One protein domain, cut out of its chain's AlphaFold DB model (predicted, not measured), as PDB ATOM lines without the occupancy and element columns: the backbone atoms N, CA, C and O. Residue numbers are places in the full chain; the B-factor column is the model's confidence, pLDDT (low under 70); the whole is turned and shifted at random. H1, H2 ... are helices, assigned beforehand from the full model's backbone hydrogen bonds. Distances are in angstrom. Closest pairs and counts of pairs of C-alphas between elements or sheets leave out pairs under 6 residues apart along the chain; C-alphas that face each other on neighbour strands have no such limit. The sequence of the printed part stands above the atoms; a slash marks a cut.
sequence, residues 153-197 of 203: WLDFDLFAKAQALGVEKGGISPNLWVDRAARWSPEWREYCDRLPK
ATOM      1  N   TRP A 153       4.769  38.992  -9.476       92.94
ATOM      2  CA  TRP A 153       4.669  39.631  -8.167       92.94
ATOM      3  C   TRP A 153       3.968  40.988  -8.234       92.94
ATOM      4  O   TRP A 153       3.374  41.426  -7.250       92.94
ATOM      5  N   LEU A 154       4.026  41.637  -9.397       92.94
ATOM      6  CA  LEU A 154       3.438  42.949  -9.634       92.94
ATOM      7  C   LEU A 154       2.027  42.866 -10.218       92.94
ATOM      8  O   LEU A 154       1.366  43.889 -10.312       92.94
ATOM      9  N   ASP A 155       1.553  41.691 -10.617       92.75
ATOM     10  CA  ASP A 155       0.295  41.546 -11.343       92.75
ATOM     11  C   ASP A 155      -0.924  41.730 -10.421       92.75
ATOM     12  O   ASP A 155      -1.171  40.926  -9.517       92.75
ATOM     13  N   PHE A 156      -1.686  42.803 -10.659       89.00
ATOM     14  CA  PHE A 156      -2.843  43.181  -9.844       89.00
ATOM     15  C   PHE A 156      -3.964  42.139  -9.915       89.00
ATOM     16  O   PHE A 156      -4.483  41.688  -8.891       89.00
ATOM     17  N   ASP A 157      -4.312  41.705 -11.127       89.75
ATOM     18  CA  ASP A 157      -5.411  40.763 -11.337       89.75
ATOM     19  C   ASP A 157      -5.075  39.384 -10.764       89.75
ATOM     20  O   ASP A 157      -5.948  38.684 -10.243       89.75
ATOM     21  N   LEU A 158      -3.810  38.967 -10.867       93.81
ATOM     22  CA  LEU A 158      -3.332  37.727 -10.268       93.81
ATOM     23  C   LEU A 158      -3.410  37.778  -8.740       93.81
ATOM     24  O   LEU A 158      -3.869  36.810  -8.135       93.81
ATOM     25  N   PHE A 159      -3.003  38.890  -8.129       92.44
ATOM     26  CA  PHE A 159      -3.082  39.078  -6.683       92.44
ATOM     27  C   PHE A 159      -4.533  39.011  -6.183       92.44
ATOM     28  O   PHE A 159      -4.844  38.212  -5.295       92.44
ATOM     29  N   ALA A 160      -5.448  39.740  -6.831       89.38
ATOM     30  CA  ALA A 160      -6.873  39.716  -6.501       89.38
ATOM     31  C   ALA A 160      -7.477  38.304  -6.631       89.38
ATOM     32  O   ALA A 160      -8.224  37.845  -5.762       89.38
ATOM     33  N   LYS A 161      -7.111  37.562  -7.687       91.56
ATOM     34  CA  LYS A 161      -7.520  36.155  -7.856       91.56
ATOM     35  C   LYS A 161      -6.964  35.259  -6.755       91.56
ATOM     36  O   LYS A 161      -7.686  34.390  -6.271       91.56
ATOM     37  N   ALA A 162      -5.708  35.451  -6.360       92.56
ATOM     38  CA  ALA A 162      -5.083  34.666  -5.304       92.56
ATOM     39  C   ALA A 162      -5.759  34.912  -3.944       92.56
ATOM     40  O   ALA A 162      -5.984  33.954  -3.205       92.56
ATOM     41  N   GLN A 163      -6.149  36.153  -3.636       90.81
ATOM     42  CA  GLN A 163      -6.936  36.463  -2.435       90.81
ATOM     43  C   GLN A 163      -8.331  35.834  -2.479       90.81
ATOM     44  O   GLN A 163      -8.761  35.214  -1.508       90.81
ATOM     45  N   ALA A 164      -9.026  35.942  -3.615       89.69
ATOM     46  CA  ALA A 164     -10.354  35.354  -3.791       89.69
ATOM     47  C   ALA A 164     -10.344  33.818  -3.702       89.69
ATOM     48  O   ALA A 164     -11.325  33.206  -3.273       89.69
ATOM     49  N   LEU A 165      -9.237  33.185  -4.103       90.06
ATOM     50  CA  LEU A 165      -9.044  31.743  -3.996       90.06
ATOM     51  C   LEU A 165      -8.957  31.290  -2.526       90.06
ATOM     52  O   LEU A 165      -9.534  30.257  -2.179       90.06
ATOM     53  N   GLY A 166      -8.287  32.076  -1.676       88.06
ATOM     54  CA  GLY A 166      -8.096  31.798  -0.252       88.06
ATOM     55  C   GLY A 166      -7.116  30.651   0.033       88.06
ATOM     56  O   GLY A 166      -6.828  29.814  -0.824       88.06
ATOM     57  N   VAL A 167      -6.601  30.596   1.268       87.19
ATOM     58  CA  VAL A 167      -5.530  29.660   1.679       87.19
ATOM     59  C   VAL A 167      -5.922  28.191   1.477       87.19
ATOM     60  O   VAL A 167      -5.127  27.413   0.959       87.19
ATOM     61  N   GLU A 168      -7.171  27.829   1.789       86.94
ATOM     62  CA  GLU A 168      -7.701  26.456   1.669       86.94
ATOM     63  C   GLU A 168      -7.603  25.878   0.250       86.94
ATOM     64  O   GLU A 168      -7.544  24.667   0.057       86.94
ATOM     65  N   LYS A 169      -7.586  26.746  -0.768       85.88
ATOM     66  CA  LYS A 169      -7.484  26.354  -2.179       85.88
ATOM     67  C   LYS A 169      -6.124  26.711  -2.786       85.88
ATOM     68  O   LYS A 169      -5.991  26.749  -4.006       85.88
ATOM     69  N   GLY A 170      -5.121  26.974  -1.947       85.06
ATOM     70  CA  GLY A 170      -3.763  27.318  -2.367       85.06
ATOM     71  C   GLY A 170      -3.574  28.777  -2.795       85.06
ATOM     72  O   GLY A 170      -2.569  29.084  -3.432       85.06
ATOM     73  N   GLY A 171      -4.525  29.659  -2.480       89.69
ATOM     74  CA  GLY A 171      -4.406  31.110  -2.625       89.69
ATOM     75  C   GLY A 171      -3.738  31.774  -1.420       89.69
ATOM     76  O   GLY A 171      -3.040  31.131  -0.637       89.69
ATOM     77  N   ILE A 172      -3.986  33.072  -1.255       90.50
ATOM     78  CA  ILE A 172      -3.491  33.875  -0.127       90.50
ATOM     79  C   ILE A 172      -4.659  34.365   0.730       90.50
ATOM     80  O   ILE A 172      -5.767  34.565   0.239       90.50
ATOM     81  N   SER A 173      -4.427  34.536   2.031       85.81
ATOM     82  CA  SER A 173      -5.449  35.095   2.920       85.81
ATOM     83  C   SER A 173      -5.619  36.593   2.640       85.81
ATOM     84  O   SER A 173      -4.616  37.309   2.636       85.81
ATOM     85  N   PRO A 174      -6.849  37.109   2.466       72.19
ATOM     86  CA  PRO A 174      -7.077  38.554   2.420       72.19
ATOM     87  C   PRO A 174      -6.820  39.221   3.781       72.19
ATOM     88  O   PRO A 174      -6.459  40.389   3.829       72.19
ATOM     89  N   ASN A 175      -6.928  38.464   4.878       78.50
ATOM     90  CA  ASN A 175      -6.704  38.931   6.250       78.50
ATOM     91  C   ASN A 175      -5.359  38.436   6.794       78.50
ATOM     92  O   ASN A 175      -5.259  38.058   7.961       78.50
ATOM     93  N   LEU A 176      -4.348  38.323   5.927       80.25
ATOM     94  CA  LEU A 176      -3.040  37.801   6.319       80.25
ATOM     95  C   LEU A 176      -2.415  38.642   7.440       80.25
ATOM     96  O   LEU A 176      -1.835  38.095   8.376       80.25
ATOM     97  N   TRP A 177      -2.598  39.961   7.369       74.94
ATOM     98  CA  TRP A 177      -2.195  40.917   8.390       74.94
ATOM     99  C   TRP A 177      -3.359  41.851   8.729       74.94
ATOM    100  O   TRP A 177      -4.215  42.115   7.889       74.94
ATOM    101  N   VAL A 178      -3.384  42.339   9.972       68.12
ATOM    102  CA  VAL A 178      -4.434  43.250  10.466       68.12
ATOM    103  C   VAL A 178      -4.191  44.684   9.991       68.12
ATOM    104  O   VAL A 178      -5.125  45.344   9.556       68.12
ATOM    105  N   ASP A 179      -2.928  45.123  10.008       65.00
ATOM    106  CA  ASP A 179      -2.540  46.514   9.725       65.00
ATOM    107  C   ASP A 179      -1.603  46.636   8.509       65.00
ATOM    108  O   ASP A 179      -0.936  47.652   8.338       65.00
ATOM    109  N   ARG A 180      -1.473  45.578   7.695       70.50
ATOM    110  CA  ARG A 180      -0.546  45.550   6.556       70.50
ATOM    111  C   ARG A 180      -1.146  44.910   5.322       70.50
ATOM    112  O   ARG A 180      -1.933  43.970   5.406       70.50
ATOM    113  N   ALA A 181      -0.692  45.360   4.164       75.88
ATOM    114  CA  ALA A 181      -1.134  44.817   2.896       75.88
ATOM    115  C   ALA A 181      -0.506  43.445   2.617       75.88
ATOM    116  O   ALA A 181       0.716  43.313   2.527       75.88
ATOM    117  N   ALA A 182      -1.345  42.431   2.373       83.69
ATOM    118  CA  ALA A 182      -0.898  41.083   2.006       83.69
ATOM    119  C   ALA A 182      -0.036  41.063   0.724       83.69
ATOM    120  O   ALA A 182       0.728  40.124   0.500       83.69
ATOM    121  N   ARG A 183      -0.091  42.121  -0.092       85.88
ATOM    122  CA  ARG A 183       0.765  42.337  -1.263       85.88
ATOM    123  C   ARG A 183       2.262  42.319  -0.944       85.88
ATOM    124  O   ARG A 183       3.058  41.962  -1.812       85.88
ATOM    125  N   TRP A 184       2.667  42.666   0.272       83.62
ATOM    126  CA  TRP A 184       4.079  42.642   0.673       83.62
ATOM    127  C   TRP A 184       4.486  41.375   1.417       83.62
ATOM    128  O   TRP A 184       5.586  41.295   1.963       83.62
ATOM    129  N   SER A 185       3.598  40.388   1.464       87.12
ATOM    130  CA  SER A 185       3.830  39.175   2.230       87.12
ATOM    131  C   SER A 185       4.787  38.199   1.542       87.12
ATOM    132  O   SER A 185       4.781  38.080   0.308       87.12
ATOM    133  N   PRO A 186       5.591  37.458   2.326       89.62
ATOM    134  CA  PRO A 186       6.314  36.292   1.831       89.62
ATOM    135  C   PRO A 186       5.391  35.271   1.154       89.62
ATOM    136  O   PRO A 186       5.748  34.724   0.120       89.62
ATOM    137  N   GLU A 187       4.177  35.072   1.667       91.62
ATOM    138  CA  GLU A 187       3.187  34.128   1.144       91.62
ATOM    139  C   GLU A 187       2.759  34.480  -0.283       91.62
ATOM    140  O   GLU A 187       2.641  33.599  -1.140       91.62
ATOM    141  N   TRP A 188       2.565  35.770  -0.568       92.75
ATOM    142  CA  TRP A 188       2.333  36.240  -1.931       92.75
ATOM    143  C   TRP A 188       3.550  35.993  -2.821       92.75
ATOM    144  O   TRP A 188       3.407  35.487  -3.934       92.75
ATOM    145  N   ARG A 189       4.759  36.278  -2.327       91.75
ATOM    146  CA  ARG A 189       5.985  36.022  -3.090       91.75
ATOM    147  C   ARG A 189       6.136  34.538  -3.436       91.75
ATOM    148  O   ARG A 189       6.370  34.200  -4.593       91.75
ATOM    149  N   GLU A 190       5.910  33.658  -2.469       91.75
ATOM    150  CA  GLU A 190       5.924  32.208  -2.651       91.75
ATOM    151  C   GLU A 190       4.818  31.724  -3.590       91.75
ATOM    152  O   GLU A 190       5.012  30.762  -4.335       91.75
ATOM    153  N   TYR A 191       3.633  32.342  -3.555       93.12
ATOM    154  CA  TYR A 191       2.574  32.057  -4.521       93.12
ATOM    155  C   TYR A 191       3.052  32.356  -5.947       93.12
ATOM    156  O   TYR A 191       2.950  31.491  -6.818       93.12
ATOM    157  N   CYS A 192       3.644  33.531  -6.177       93.69
ATOM    158  CA  CYS A 192       4.188  33.915  -7.479       93.69
ATOM    159  C   CYS A 192       5.321  32.995  -7.942       93.69
ATOM    160  O   CYS A 192       5.332  32.583  -9.101       93.69
ATOM    161  N   ASP A 193       6.252  32.646  -7.052       91.38
ATOM    162  CA  ASP A 193       7.421  31.822  -7.381       91.38
ATOM    163  C   ASP A 193       7.041  30.368  -7.741       91.38
ATOM    164  O   ASP A 193       7.768  29.699  -8.481       91.38
ATOM    165  N   ARG A 194       5.886  29.885  -7.258       89.00
ATOM    166  CA  ARG A 194       5.318  28.566  -7.595       89.00
ATOM    167  C   ARG A 194       4.584  28.534  -8.930       89.00
ATOM    168  O   ARG A 194       4.334  27.442  -9.448       89.00
ATOM    169  N   LEU A 195       4.216  29.689  -9.487       86.94
ATOM    170  CA  LEU A 195       3.581  29.714 -10.796       86.94
ATOM    171  C   LEU A 195       4.554  29.140 -11.825       86.94
ATOM    172  O   LEU A 195       5.751  29.444 -11.783       86.94
ATOM    173  N   PRO A 196       4.074  28.302 -12.759       76.25
ATOM    174  CA  PRO A 196       4.933  27.793 -13.810       76.25
ATOM    175  C   PRO A 196       5.574  28.991 -14.508       76.25
ATOM    176  O   PRO A 196       4.864  29.835 -15.056       76.25
ATOM    177  N   LYS A 197       6.914  29.085 -14.456       60.69
ATOM    178  CA  LYS A 197       7.656  30.117 -15.185       60.69
ATOM    179  C   LYS A 197       7.196  30.022 -16.630       60.69
ATOM    180  O   LYS A 197       7.476  29.020 -17.291       60.69
TER     181      LYS A 197
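Overview. This is residues 153 to 197 of the 203 residues of an uncharacterized protein of Roseateles depolymerans (UniProt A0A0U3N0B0). Look for two short helices, H1 and then H2, set about perpendicular and close to each other, joined by a long loop, residues 166 to 185, that swings out to Asp 179 at one end of the length and folds back. The tail after H2 reaches the other end at Lys 197. The printed part has 45 residues, 19 of them in the two helices, under half, with no named strand; the class is all helix. It is compact, with a radius of gyration of the C-alphas of 9.7 A, and only just elongated, spanning 31 by 21 by 17 A.

Arrangement. H1, residues 156 to 165, and H2, residues 186 to 194, are close but not clearly touching: their closest C-alphas, of Phe 159 and Trp 188, are 7.7 A apart. Their lines are about perpendicular, at 79 degrees. In both, every O i to N i+4 pair is within hydrogen-bond range.

Along the chain. Find C-alpha 156 at (-2.843, 43.181, -9.844); from there H1 runs 14.3 A to C-alpha 165. H2 runs 12.2 A from C-alpha 186 to C-alpha 194 at (5.318, 28.566, -7.595).

Size, cuts and confidence. The C-alphas farthest apart, of Asp 179 and Lys 197, are 31.5 A apart. The printed part has no cut, and the link H1 to H2 is long. Residues 178, 179 and 197 have pLDDT under 70.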